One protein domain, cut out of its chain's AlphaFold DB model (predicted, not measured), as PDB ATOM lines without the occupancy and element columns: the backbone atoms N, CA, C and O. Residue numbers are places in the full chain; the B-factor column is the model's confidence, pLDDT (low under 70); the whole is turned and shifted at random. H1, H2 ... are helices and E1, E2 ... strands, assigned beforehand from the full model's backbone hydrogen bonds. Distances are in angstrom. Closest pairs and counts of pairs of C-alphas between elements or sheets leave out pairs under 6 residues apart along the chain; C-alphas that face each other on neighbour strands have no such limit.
ATOM      1  N   VAL A   4     155.758 176.799 239.640       93.06
ATOM      2  CA  VAL A   4     156.403 176.722 240.954       93.06
ATOM      3  C   VAL A   4     157.853 177.163 240.851       93.06
ATOM      4  O   VAL A   4     158.529 176.879 239.859       93.06
ATOM      5  N   ALA A   5     158.344 177.825 241.897       93.56
ATOM      6  CA  ALA A   5     159.761 178.134 242.023       93.56
ATOM      7  C   ALA A   5     160.588 176.841 242.065       93.56
ATOM      8  O   ALA A   5     160.185 175.828 242.655       93.56
ATOM      9  N   ASN A   6     161.753 176.870 241.433       92.81
ATOM     10  CA  ASN A   6     162.675 175.753 241.431       92.81
ATOM     11  C   ASN A   6     163.636 175.865 242.616       92.81
ATOM     12  O   ASN A   6     164.394 176.823 242.725       92.81
ATOM     13  N   GLN A   7     163.643 174.867 243.500       92.00
ATOM     14  CA  GLN A   7     164.512 174.867 244.686       92.00
ATOM     15  C   GLN A   7     166.005 174.835 244.329       92.00
ATOM     16  O   GLN A   7     166.837 175.259 245.123       92.00
ATOM     17  N   ASN A   8     166.336 174.352 243.129       92.94
ATOM     18  CA  ASN A   8     167.702 174.284 242.618       92.94
ATOM     19  C   ASN A   8     167.999 175.383 241.587       92.94
ATOM     20  O   ASN A   8     168.954 175.243 240.828       92.94
ATOM     21  N   ALA A   9     167.189 176.448 241.528       93.44
ATOM     22  CA  ALA A   9     167.349 177.550 240.579       93.44
ATOM     23  C   ALA A   9     168.805 178.037 240.477       93.44
ATOM     24  O   ALA A   9     169.491 178.235 241.481       93.44
ATOM     25  N   GLY A  10     169.286 178.210 239.246       92.75
ATOM     26  CA  GLY A  10     170.627 178.710 238.952       92.75
ATOM     27  C   GLY A  10     171.770 177.720 239.195       92.75
ATOM     28  O   GLY A  10     172.895 178.016 238.781       92.75
ATOM     29  N   GLN A  11     171.519 176.550 239.799       95.19
ATOM     30  CA  GLN A  11     172.564 175.545 239.985       95.19
ATOM     31  C   GLN A  11     173.139 175.110 238.629       95.19
ATOM     32  O   GLN A  11     172.371 174.869 237.686       95.19
ATOM     33  N   PRO A  12     174.475 175.006 238.513       95.25
ATOM     34  CA  PRO A  12     175.111 174.537 237.298       95.25
ATOM     35  C   PRO A  12     174.763 173.067 237.067       95.25
ATOM     36  O   PRO A  12     174.770 172.248 237.984       95.25
ATOM     37  N   ALA A  13     174.486 172.739 235.816       94.75
ATOM     38  CA  ALA A  13     174.251 171.388 235.347       94.75
ATOM     39  C   ALA A  13     175.031 171.171 234.049       94.75
ATOM     40  O   ALA A  13     175.469 172.116 233.394       94.75
ATOM     41  N   THR A  14     175.165 169.918 233.642       95.75
ATOM     42  CA  THR A  14     175.749 169.568 232.348       95.75
ATOM     43  C   THR A  14     174.723 168.785 231.553       95.75
ATOM     44  O   THR A  14     174.085 167.869 232.081       95.75
ATOM     45  N   CYS A  15     174.544 169.135 230.280       95.19
ATOM     46  CA  CYS A  15     173.660 168.381 229.407       95.19
ATOM     47  C   CYS A  15     174.143 166.930 229.302       95.19
ATOM     48  O   CYS A  15     175.251 166.672 228.835       95.19
ATOM     49  N   LYS A  16     173.280 165.967 229.640       94.25
ATOM     50  CA  LYS A  16     173.594 164.529 229.571       94.25
ATOM     51  C   LYS A  16     173.852 164.001 228.150       94.25
ATOM     52  O   LYS A  16     174.256 162.852 228.013       94.25
ATOM     53  N   ARG A  17     173.584 164.799 227.105       94.19
ATOM     54  CA  ARG A  17     173.745 164.409 225.694       94.19
ATOM     55  C   ARG A  17     174.928 165.093 225.018       94.19
ATOM     56  O   ARG A  17     175.825 164.399 224.564       94.19
ATOM     57  N   CYS A  18     174.937 166.424 224.947       95.12
ATOM     58  CA  CYS A  18     176.017 167.168 224.287       95.12
ATOM     59  C   CYS A  18     177.149 167.596 225.235       95.12
ATOM     60  O   CYS A  18     178.175 168.069 224.767       95.12
ATOM     61  N   GLY A  19     176.985 167.461 226.556       93.56
ATOM     62  CA  GLY A  19     177.995 167.900 227.524       93.56
ATOM     63  C   GLY A  19     178.067 169.417 227.736       93.56
ATOM     64  O   GLY A  19     178.914 169.880 228.493       93.56
ATOM     65  N   GLU A  20     177.191 170.206 227.105       94.50
ATOM     66  CA  GLU A  20     177.197 171.662 227.269       94.50
ATOM     67  C   GLU A  20     176.831 172.093 228.703       94.50
ATOM     68  O   GLU A  20     175.954 171.480 229.332       94.50
ATOM     69  N   PRO A  21     177.451 173.172 229.218       94.44
ATOM     70  CA  PRO A  21     177.077 173.753 230.498       94.44
ATOM     71  C   PRO A  21     175.654 174.316 230.430       94.44
ATOM     72  O   PRO A  21     175.273 175.011 229.492       94.44
ATOM     73  N   CYS A  22     174.864 173.999 231.445       93.81
ATOM     74  CA  CYS A  22     173.463 174.366 231.598       93.81
ATOM     75  C   CYS A  22     173.228 174.914 233.007       93.81
ATOM     76  O   CYS A  22     174.080 174.799 233.891       93.81
ATOM     77  N   LYS A  23     172.045 175.482 233.235       94.00
ATOM     78  CA  LYS A  23     171.586 175.873 234.568       94.00
ATOM     79  C   LYS A  23     170.151 175.430 234.768       94.00
ATOM     80  O   LYS A  23     169.383 175.344 233.812       94.00
ATOM     81  N   VAL A  24     169.800 175.153 236.014       94.00
ATOM     82  CA  VAL A  24     168.414 174.885 236.393       94.00
ATOM     83  C   VAL A  24     167.617 176.191 236.327       94.00
ATOM     84  O   VAL A  24     168.031 177.197 236.906       94.00
ATOM     85  N   ALA A  25     166.486 176.179 235.622       93.19
ATOM     86  CA  ALA A  25     165.616 177.344 235.472       93.19
ATOM     87  C   ALA A  25     165.009 177.795 236.812       93.19
ATOM     88  O   ALA A  25     164.802 176.977 237.708       93.19
ATOM     89  N   GLU A  26     164.700 179.088 236.930       93.44
ATOM     90  CA  GLU A  26     164.199 179.707 238.167       93.44
ATOM     91  C   GLU A  26     162.821 179.200 238.589       93.44
ATOM     92  O   GLU A  26     162.547 179.005 239.774       93.44
ATOM     93  N   ALA A  27     161.961 178.950 237.610       92.94
ATOM     94  CA  ALA A  27     160.628 178.418 237.798       92.94
ATOM     95  C   ALA A  27     160.370 177.296 236.794       92.94
ATOM     96  O   ALA A  27     161.082 177.144 235.801       92.94
ATOM     97  N   ARG A  28     159.360 176.484 237.087       92.31
ATOM     98  CA  ARG A  28     158.927 175.385 236.222       92.31
ATOM     99  C   ARG A  28     157.427 175.189 236.322       92.31
ATOM    100  O   ARG A  28     156.839 175.362 237.391       92.31
ATOM    101  N   ASN A  29     156.823 174.725 235.247       92.19
ATOM    102  CA  ASN A  29     155.438 174.298 235.209       92.19
ATOM    103  C   ASN A  29     155.314 172.833 235.646       92.19
ATOM    104  O   ASN A  29     155.901 171.916 235.061       92.19
ATOM    105  N   GLU A  30     154.525 172.574 236.688       89.69
ATOM    106  CA  GLU A  30     154.261 171.205 237.141       89.69
ATOM    107  C   GLU A  30     153.394 170.407 236.169       89.69
ATOM    108  O   GLU A  30     153.539 169.182 236.104       89.69
ATOM    109  N   ASP A  31     152.566 171.112 235.397       89.19
ATOM    110  CA  ASP A  31     151.584 170.549 234.473       89.19
ATOM    111  C   ASP A  31     152.141 170.369 233.050       89.19
ATOM    112  O   ASP A  31     151.414 169.928 232.156       89.19
ATOM    113  N   ALA A  32     153.406 170.737 232.810       90.75
ATOM    114  CA  ALA A  32     153.991 170.686 231.477       90.75
ATOM    115  C   ALA A  32     154.110 169.251 230.962       90.75
ATOM    116  O   ALA A  32     154.684 168.374 231.618       90.75
ATOM    117  N   ARG A  33     153.588 169.030 229.752       86.75
ATOM    118  CA  ARG A  33     153.567 167.714 229.089       86.75
ATOM    119  C   ARG A  33     154.681 167.545 228.062       86.75
ATOM    120  O   ARG A  33     154.974 166.425 227.658       86.75
ATOM    121  N   MET A  34     155.300 168.648 227.654       89.12
ATOM    122  CA  MET A  34     156.363 168.703 226.657       89.12
ATOM    123  C   MET A  34     157.490 169.591 227.184       89.12
ATOM    124  O   MET A  34     157.214 170.584 227.847       89.12
ATOM    125  N   LEU A  35     158.747 169.227 226.903       92.44
ATOM    126  CA  LEU A  35     159.928 170.057 227.197       92.44
ATOM    127  C   LEU A  35     159.886 170.671 228.610       92.44
ATOM    128  O   LEU A  35     160.032 171.876 228.794       92.44
ATOM    129  N   ARG A  36     159.589 169.823 229.602       92.50
ATOM    130  CA  ARG A  36     159.426 170.219 231.003       92.50
ATOM    131  C   ARG A  36     160.776 170.582 231.613       92.50
ATOM    132  O   ARG A  36     161.724 169.803 231.488       92.50
ATOM    133  N   LEU A  37     160.842 171.700 232.333       93.06
ATOM    134  CA  LEU A  37     162.071 172.126 232.996       93.06
ATOM    135  C   LEU A  37     162.384 171.217 234.194       93.06
ATOM    136  O   LEU A  37     161.502 170.809 234.962       93.06
ATOM    137  N   SER A  38     163.663 170.864 234.331       92.19
ATOM    138  CA  SER A  38     164.116 169.899 235.333       92.19
ATOM    139  C   SER A  38     164.028 170.458 236.755       92.19
ATOM    140  O   SER A  38     164.277 171.639 236.994       92.19
ATOM    141  N   LYS A  39     163.698 169.592 237.720       92.19
ATOM    142  CA  LYS A  39     163.704 169.935 239.157       92.19
ATOM    143  C   LYS A  39     165.104 169.835 239.771       92.19
ATOM    144  O   LYS A  39     165.347 170.377 240.844       92.19
ATOM    145  N   THR A  40     165.986 169.079 239.133       92.44
ATOM    146  CA  THR A  40     167.316 168.700 239.614       92.44
ATOM    147  C   THR A  40     168.369 169.184 238.608       92.44
ATOM    148  O   THR A  40     168.027 169.420 237.446       92.44
ATOM    149  N   PRO A  41     169.645 169.357 239.007       92.81
ATOM    150  CA  PRO A  41     170.734 169.786 238.120       92.81
ATOM    151  C   PRO A  41     171.180 168.667 237.161       92.81
ATOM    152  O   PRO A  41     172.347 168.303 237.053       92.81
ATOM    153  N   GLU A  42     170.219 168.089 236.453       92.06
ATOM    154  CA  GLU A  42     170.383 167.010 235.495       92.06
ATOM    155  C   GLU A  42     169.327 167.106 234.390       92.06
ATOM    156  O   GLU A  42     168.224 167.613 234.598       92.06
ATOM    157  N   GLY A  43     169.653 166.562 233.217       92.12
ATOM    158  CA  GLY A  43     168.741 166.497 232.080       92.12
ATOM    159  C   GLY A  43     169.438 166.859 230.777       92.12
ATOM    160  O   GLY A  43     170.644 166.639 230.619       92.12
ATOM    161  N   TYR A  44     168.670 167.410 229.843       95.25
ATOM    162  CA  TYR A  44     169.172 167.902 228.568       95.25
ATOM    163  C   TYR A  44     169.111 169.428 228.499       95.25
ATOM    164  O   TYR A  44     168.261 170.040 229.138       95.25
ATOM    165  N   CYS A  45     170.005 170.038 227.713       95.38
ATOM    166  CA  CYS A  45     169.847 171.434 227.316       95.38
ATOM    167  C   CYS A  45     168.615 171.574 226.409       95.38
ATOM    168  O   CYS A  45     168.171 170.576 225.832       95.38
ATOM    169  N   ALA A  46     168.118 172.799 226.225       94.69
ATOM    170  CA  ALA A  46     166.974 173.094 225.357       94.69
ATOM    171  C   ALA A  46     167.080 172.402 223.984       94.69
ATOM    172  O   ALA A  46     166.182 171.673 223.564       94.69
ATOM    173  N   ASN A  47     168.243 172.517 223.335       96.00
ATOM    174  CA  ASN A  47     168.486 171.959 222.002       96.00
ATOM    175  C   ASN A  47     168.415 170.422 221.989       96.00
ATOM    176  O   ASN A  47     167.799 169.814 221.115       96.00
ATOM    177  N   CYS A  48     169.031 169.771 222.981       95.38
ATOM    178  CA  CYS A  48     169.004 168.314 223.091       95.38
ATOM    179  C   CYS A  48     167.635 167.781 223.531       95.38
ATOM    180  O   CYS A  48     167.279 166.679 223.124       95.38
ATOM    181  N   ALA A  49     166.871 168.546 224.313       94.81
ATOM    182  CA  ALA A  49     165.502 168.202 224.686       94.81
ATOM    183  C   ALA A  49     164.562 168.248 223.467       94.81
ATOM    184  O   ALA A  49     163.755 167.340 223.275       94.81
ATOM    185  N   VAL A  50     164.713 169.248 222.590       94.88
ATOM    186  CA  VAL A  50     163.981 169.317 221.311       94.88
ATOM    187  C   VAL A  50     164.349 168.143 220.405       94.88
ATOM    188  O   VAL A  50     163.467 167.469 219.874       94.88
ATOM    189  N   ALA A  51     165.642 167.839 220.268       93.88
ATOM    190  CA  ALA A  51     166.083 166.676 219.501       93.88
ATOM    191  C   ALA A  51     165.555 165.350 220.087       93.88
ATOM    192  O   ALA A  51     165.184 164.453 219.328       93.88
ATOM    193  N   GLU A  52     165.480 165.215 221.419       92.94
ATOM    194  CA  GLU A  52     164.867 164.047 222.069       92.94
ATOM    195  C   GLU A  52     163.390 163.937 221.716       92.94
ATOM    196  O   GLU A  52     162.916 162.847 221.410       92.94
ATOM    197  N   TRP A  53     162.666 165.054 221.720       92.31
ATOM    198  CA  TRP A  53     161.255 165.059 221.367       92.31
ATOM    199  C   TRP A  53     161.030 164.518 219.947       92.31
ATOM    200  O   TRP A  53     160.207 163.620 219.765       92.31
ATOM    201  N   PHE A  54     161.817 164.962 218.959       91.50
ATOM    202  CA  PHE A  54     161.750 164.418 217.594       91.50
ATOM    203  C   PHE A  54     162.101 162.926 217.529       91.50
ATOM    204  O   PHE A  54     161.512 162.189 216.736       91.50
ATOM    205  N   PHE A  55     163.045 162.474 218.357       89.69
ATOM    206  CA  PHE A  55     163.414 161.064 218.458       89.69
ATOM    207  C   PHE A  55     162.282 160.215 219.063       89.69
ATOM    208  O   PHE A  55     161.877 159.224 218.463       89.69
ATOM    209  N   VAL A  56     161.720 160.619 220.206       88.56
ATOM    210  CA  VAL A  56     160.635 159.901 220.902       88.56
ATOM    211  C   VAL A  56     159.352 159.862 220.071       88.56
ATOM    212  O   VAL A  56     158.638 158.862 220.091       88.56
ATOM    213  N   MET A  57     159.079 160.918 219.305       88.62
ATOM    214  CA  MET A  57     157.937 160.997 218.386       88.62
ATOM    215  C   MET A  57     158.189 160.305 217.035       88.62
ATOM    216  O   MET A  57     157.359 160.391 216.133       88.62
ATOM    217  N   ASN A  58     159.328 159.624 216.880       88.06
ATOM    218  CA  ASN A  58     159.731 158.889 215.684       88.06
ATOM    219  C   ASN A  58     159.911 159.730 214.399       88.06
ATOM    220  O   ASN A  58     160.045 159.187 213.303       88.06
ATOM    221  N   PHE A  59     159.958 161.062 214.502       87.06
ATOM    222  CA  PHE A  59     160.137 161.941 213.338       87.06
ATOM    223  C   PHE A  59     161.506 161.770 212.683       87.06
ATOM    224  O   PHE A  59     161.622 161.922 211.471       87.06
ATOM    225  N   ARG A  60     162.537 161.428 213.465       82.44
ATOM    226  CA  ARG A  60     163.888 161.206 212.934       82.44
ATOM    227  C   ARG A  60     163.961 160.015 211.976       82.44
ATOM    228  O   ARG A  60     164.685 160.095 210.990       82.44
ATOM    229  N   GLU A  61     163.212 158.948 212.245       84.44
ATOM    230  CA  GLU A  61     163.167 157.761 211.381       84.44
ATOM    231  C   GLU A  61     162.218 157.965 210.194       84.44
ATOM    232  O   GLU A  61     162.555 157.603 209.070       84.44
ATOM    233  N   MET A  62     161.058 158.593 210.423       86.38
ATOM    234  CA  MET A  62     160.072 158.853 209.364       86.38
ATOM    235  C   MET A  62     160.531 159.922 208.362       86.38
ATOM    236  O   MET A  62     160.155 159.880 207.192       86.38
ATOM    237  N   HIS A  63     161.344 160.882 208.808       85.62
ATOM    238  CA  HIS A  63     161.786 162.022 208.008       85.62
ATOM    239  C   HIS A  63     163.298 162.254 208.172       85.62
ATOM    240  O   HIS A  63     163.719 163.221 208.809       85.62
ATOM    241  N   PRO A  64     164.155 161.414 207.564       80.88
ATOM    242  CA  PRO A  64     165.610 161.512 207.722       80.88
ATOM    243  C   PRO A  64     166.199 162.828 207.186       80.88
ATOM    244  O   PRO A  64     167.273 163.251 207.605       80.88
ATOM    245  N   THR A  65     165.499 163.513 206.276       84.62
ATOM    246  CA  THR A  65     165.909 164.814 205.722       84.62
ATOM    247  C   THR A  65     165.396 166.013 206.521       84.62
ATOM    248  O   THR A  65     165.751 167.143 206.184       84.62
ATOM    249  N   LEU A  66     164.593 165.788 207.569       85.38
ATOM    250  CA  LEU A  66     163.993 166.837 208.399       85.38
ATOM    251  C   LEU A  66     165.001 167.869 208.934       85.38
ATOM    252  O   LEU A  66     164.667 169.052 208.870       85.38
ATOM    253  N   PRO A  67     166.226 167.506 209.376       88.62
ATOM    254  CA  PRO A  67     167.177 168.476 209.928       88.62
ATOM    255  C   PRO A  67     167.452 169.657 209.004       88.62
ATOM    256  O   PRO A  67     167.539 170.789 209.463       88.62
ATOM    257  N   LYS A  68     167.510 169.416 207.688       85.69
ATOM    258  CA  LYS A  68     167.777 170.461 206.690       85.69
ATOM    259  C   LYS A  68     166.677 171.528 206.635       85.69
ATOM    260  O   LYS A  68     166.943 172.639 206.200       85.69
ATOM    261  N   GLY A  69     165.454 171.184 207.042       88.88
ATOM    262  CA  GLY A  69     164.303 172.087 207.046       88.88
ATOM    263  C   GLY A  69     164.038 172.771 208.388       88.88
ATOM    264  O   GLY A  69     163.242 173.701 208.429       88.88
ATOM    265  N   LEU A  70     164.686 172.344 209.479       91.12
ATOM    266  CA  LEU A  70     164.431 172.898 210.818       91.12
ATOM    267  C   LEU A  70     164.919 174.346 210.978       91.12
ATOM    268  O   LEU A  70     164.401 175.074 211.820       91.12
ATOM    269  N   ASP A  71     165.876 174.782 210.159       89.56
ATOM    270  CA  ASP A  71     166.376 176.161 210.189       89.56
ATOM    271  C   ASP A  71     165.446 177.160 209.468       89.56
ATOM    272  O   ASP A  71     165.668 178.367 209.472       89.56
ATOM    273  N   LEU A  72     164.364 176.677 208.846       92.62
ATOM    274  CA  LEU A  72     163.417 177.536 208.141       92.62
ATOM    275  C   LEU A  72     162.477 178.252 209.134       92.62
ATOM    276  O   LEU A  72     161.792 177.578 209.909       92.62
ATOM    277  N   PRO A  73     162.318 179.590 209.060       93.25
ATOM    278  CA  PRO A  73     161.532 180.352 210.039       93.25
ATOM    279  C   PRO A  73     160.081 179.884 210.212       93.25
ATOM    280  O   PRO A  73     159.544 179.894 211.317       93.25
ATOM    281  N   HIS A  74     159.430 179.439 209.135       93.62
ATOM    282  CA  HIS A  74     158.046 178.961 209.202       93.62
ATOM    283  C   HIS A  74     157.920 177.616 209.933       93.62
ATOM    284  O   HIS A  74     156.919 177.396 210.612       93.62
ATOM    285  N   VAL A  75     158.933 176.745 209.856       91.75
ATOM    286  CA  VAL A  75     158.976 175.481 210.610       91.75
ATOM    287  C   VAL A  75     159.150 175.773 212.101       91.75
ATOM    288  O   VAL A  75     158.432 175.216 212.931       91.75
ATOM    289  N   GLN A  76     160.035 176.711 212.441       94.62
ATOM    290  CA  GLN A  76     160.258 177.154 213.821       94.62
ATOM    291  C   GLN A  76     158.996 177.800 214.415       94.62
ATOM    292  O   GLN A  76     158.611 177.496 215.545       94.62
ATOM    293  N   ALA A  77     158.290 178.623 213.631       94.62
ATOM    294  CA  ALA A  77     157.020 179.224 214.032       94.62
ATOM    295  C   ALA A  77     155.923 178.169 214.266       94.62
ATOM    296  O   ALA A  77     155.207 178.228 215.267       94.62
ATOM    297  N   GLN A  78     155.810 177.170 213.386       94.31
ATOM    298  CA  GLN A  78     154.882 176.050 213.574       94.31
ATOM    299  C   GLN A  78     155.214 175.241 214.832       94.31
ATOM    300  O   GLN A  78     154.311 174.869 215.585       94.31
ATOM    301  N   PHE A  79     156.501 175.013 215.102       93.75
ATOM    302  CA  PHE A  79     156.932 174.328 216.315       93.75
ATOM    303  C   PHE A  79     156.602 175.127 217.583       93.75
ATOM    304  O   PHE A  79     156.131 174.549 218.559       93.75
ATOM    305  N   ALA A  80     156.750 176.454 217.567       94.69
ATOM    306  CA  ALA A  80     156.352 177.306 218.689       94.69
ATOM    307  C   ALA A  80     154.839 177.219 218.978       94.69
ATOM    308  O   ALA A  80     154.424 177.124 220.137       94.69
ATOM    309  N   VAL A  81     154.004 177.176 217.932       95.12
ATOM    310  CA  VAL A  81     152.553 176.952 218.077       95.12
ATOM    311  C   VAL A  81     152.273 175.574 218.682       95.12
ATOM    312  O   VAL A  81     151.445 175.457 219.589       95.12
ATOM    313  N   LEU A  82     152.983 174.538 218.230       92.88
ATOM    314  CA  LEU A  82     152.874 173.191 218.788       92.88
ATOM    315  C   LEU A  82     153.250 173.167 220.274       92.88
ATOM    316  O   LEU A  82     152.484 172.637 221.074       92.88
ATOM    317  N   MET A  83     154.379 173.769 220.653       93.69
ATOM    318  CA  MET A  83     154.829 173.873 222.044       93.69
ATOM    319  C   MET A  83     153.775 174.540 222.928       93.69
ATOM    320  O   MET A  83     153.436 174.013 223.989       93.69
ATOM    321  N   LYS A  84     153.200 175.657 222.467       91.44
ATOM    322  CA  LYS A  84     152.129 176.358 223.183       91.44
ATOM    323  C   LYS A  84     150.911 175.457 223.397       91.44
ATOM    324  O   LYS A  84     150.412 175.358 224.516       91.44
ATOM    325  N   ASN A  85     150.459 174.767 222.351       90.94
ATOM    326  CA  ASN A  85     149.283 173.895 222.415       90.94
ATOM    327  C   ASN A  85     149.530 172.618 223.234       90.94
ATOM    328  O   ASN A  85     148.617 172.113 223.885       90.94
ATOM    329  N   ALA A  86     150.761 172.105 223.232       88.25
ATOM    330  CA  ALA A  86     151.171 170.942 224.014       88.25
ATOM    331  C   ALA A  86     151.422 171.268 225.498       88.25
ATOM    332  O   ALA A  86     151.659 170.354 226.292       88.25
ATOM    333  N   GLY A  87     151.372 172.549 225.884       89.94
ATOM    334  CA  GLY A  87     151.686 172.994 227.238       89.94
ATOM    335  C   GLY A  87     153.158 172.778 227.577       89.94
ATOM    336  O   GLY A  87     153.467 172.197 228.621       89.94
ATOM    337  N   ALA A  88     154.056 173.176 226.672       92.81
ATOM    338  CA  ALA A  88     155.485 173.169 226.937       92.81
ATOM    339  C   ALA A  88     155.851 174.152 228.060       92.81
ATOM    340  O   ALA A  88     155.182 175.168 228.245       92.81
ATOM    341  N   ASP A  89     156.892 173.821 228.821       92.94
ATOM    342  CA  ASP A  89     157.421 174.693 229.884       92.94
ATOM    343  C   ASP A  89     158.509 175.639 229.367       92.94
ATOM    344  O   ASP A  89     158.605 176.788 229.775       92.94
ATOM    345  N   MET A  90     159.335 175.132 228.455       92.31
ATOM    346  CA  MET A  90     160.445 175.858 227.850       92.31
ATOM    347  C   MET A  90     159.957 176.939 226.874       92.31
ATOM    348  O   MET A  90     159.023 176.697 226.102       92.31
ATOM    349  N   ASP A  91     160.626 178.093 226.852       91.19
ATOM    350  CA  ASP A  91     160.369 179.149 225.871       91.19
ATOM    351  C   ASP A  91     160.917 178.737 224.485       91.19
ATOM    352  O   ASP A  91     162.088 178.358 224.371       91.19
ATOM    353  N   PRO A  92     160.113 178.799 223.404       91.69
ATOM    354  CA  PRO A  92     160.605 178.586 222.043       91.69
ATOM    355  C   PRO A  92     161.816 179.455 221.663       91.69
ATOM    356  O   PRO A  92     162.626 179.023 220.842       91.69
ATOM    357  N   ALA A  93     161.962 180.650 222.246       92.19
ATOM    358  CA  ALA A  93     163.082 181.555 221.988       92.19
ATOM    359  C   ALA A  93     164.428 181.044 222.541       92.19
ATOM    360  O   ALA A  93     165.483 181.476 222.078       92.19
ATOM    361  N   GLU A  94     164.417 180.103 223.491       91.38
ATOM    362  CA  GLU A  94     165.638 179.473 224.016       91.38
ATOM    363  C   GLU A  94     166.220 178.412 223.064       91.38
ATOM    364  O   GLU A  94     167.339 177.929 223.267       91.38
ATOM    365  N   ILE A  95     165.477 178.027 222.022       94.44
ATOM    366  CA  ILE A  95     165.895 176.992 221.076       94.44
ATOM    367  C   ILE A  95     166.882 177.582 220.071       94.44
ATOM    368  O   ILE A  95     166.531 178.403 219.227       94.44
ATOM    369  N   ASN A  96     168.113 177.077 220.088       95.00
ATOM    370  CA  ASN A  96     169.062 177.298 219.009       95.00
ATOM    371  C   ASN A  96     168.923 176.170 217.978       95.00
ATOM    372  O   ASN A  96     169.467 175.076 218.149       95.00
ATOM    373  N   TRP A  97     168.196 176.443 216.895       94.25
ATOM    374  CA  TRP A  97     167.916 175.465 215.841       94.25
ATOM    375  C   TRP A  97     169.173 174.946 215.137       94.25
ATOM    376  O   TRP A  97     169.251 173.749 214.865       94.25
ATOM    377  N   GLY A  98     170.197 175.786 214.956       94.31
ATOM    378  CA  GLY A  98     171.504 175.349 214.455       94.31
ATOM    379  C   GLY A  98     172.115 174.251 215.330       94.31
ATOM    380  O   GLY A  98     172.523 173.209 214.820       94.31
ATOM    381  N   LYS A  99     172.067 174.414 216.659       95.06
ATOM    382  CA  LYS A  99     172.517 173.382 217.609       95.06
ATOM    383  C   LYS A  99     171.612 172.156 217.637       95.06
ATOM    384  O   LYS A  99     172.102 171.054 217.847       95.06
ATOM    385  N   VAL A 100     170.298 172.300 217.443       94.75
ATOM    386  CA  VAL A 100     169.392 171.138 217.318       94.75
ATOM    387  C   VAL A 100     169.807 170.269 216.127       94.75
ATOM    388  O   VAL A 100     169.848 169.045 216.253       94.75
ATOM    389  N   ILE A 101     170.137 170.905 215.001       94.19
ATOM    390  CA  ILE A 101     170.585 170.246 213.770       94.19
ATOM    391  C   ILE A 101     171.974 169.628 213.959       94.19
ATOM    392  O   ILE A 101     172.162 168.457 213.639       94.19
ATOM    393  N   GLU A 102     172.928 170.363 214.533       93.50
ATOM    394  CA  GLU A 102     174.270 169.853 214.850       93.50
ATOM    395  C   GLU A 102     174.199 168.636 215.784       93.50
ATOM    396  O   GLU A 102     174.823 167.601 215.554       93.50
ATOM    397  N   HIS A 103     173.372 168.728 216.824       92.44
ATOM    398  CA  HIS A 103     173.170 167.654 217.783       92.44
ATOM    399  C   HIS A 103     172.224 166.570 217.269       92.44
ATOM    400  O   HIS A 103     171.920 165.653 218.033       92.44
ATOM    401  N   TRP A 104     171.712 166.635 216.037       91.12
ATOM    402  CA  TRP A 104     170.678 165.713 215.565       91.12
ATOM    403  C   TRP A 104     171.118 164.259 215.704       91.12
ATOM    404  O   TRP A 104     170.383 163.435 216.259       91.12
TER     405      TRP A 104
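Overview. This is residues 4 to 104 of the 122 residues of an uncharacterized protein of Rhodocyclaceae bacterium (UniProt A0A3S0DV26). Helices make one end of this domain and a wide run of loops with three short strands makes the other, end to end along the longest axis. In the helical part H1 and H5 pack on each other at a steep angle, with H2 and H3 toward the far end and H4 off to one side, touching no helix; in the other part E1 and E2 make a small hairpin, and residues 4 to 5 pair with E3. The 101 printed residues hold E1, E2, E3, H1, H2, H3, H4 and H5 in that order, with one antiparallel sheet, E1 - E2; the class is mostly helix, though under half of the residues are in named elements. The whole is compact, with a radius of gyration of the C-alphas of 13.5 A and spans of 40 by 29 by 22 A.

Arrangement. Start at residues 4 to 5, which pair antiparallel with residues 27 to 28 of E3, residues 27 to 29; E3 pairs with no named strand. Next look at E1, residues 12 to 14, and E2, residues 21 to 23, an antiparallel hairpin at 133 degrees, where N 13 and O 22, and N 22 and O 13, are within hydrogen-bond range, each at 2.8 A. E1 and E3 are apart. Go on to H1, residues 46 to 56, which touches H5, residues 97 to 104, at a steep tilt of 52 degrees, the same way; their closest C-alphas, of Asn 47 and Val 100, are 4.8 A apart. H2, residues 59 to 62, is close to H1 but not clearly touching, the closest C-alphas being Phe 54 and Arg 60 at 6.1 A. H3, residues 66 to 69, only just touches H5, with 3 pairs of C-alphas within 8 A, the closest Pro 67 and Ile 101 at 5.4 A. H4, residues 73 to 86, touches no helix; it is apart from H1, and from H5 only just, at 8.1 A. In H1, H4 and H5 every O i to N i+4 pair is within hydrogen-bond range; H2 and H3 are too short for one.

Along the chain. Find C-alpha 12 at (175.111, 174.537, 237.298), where E1 begins; E1, E2 and E3 have 3 residues each and measure 7.0, 7.2 and 7.1 A. H1 starts at C-alpha 46, (166.974, 173.094, 225.357), and runs 15.3 A. H2 and H3 measure 5.0 and 5.4 A, H4 19.8 A. H5 runs 10.1 A to C-alpha 104 at (170.678, 165.713, 215.565).

Size, cuts and confidence. The C-alphas farthest apart, of Gln 7 and Thr 65, are 40.3 A apart. The printed part has no cut, and the link from E3 to H1, residues 30 to 45, is long. The mean pLDDT of the printed part is 92.1, and no printed residue is under 70.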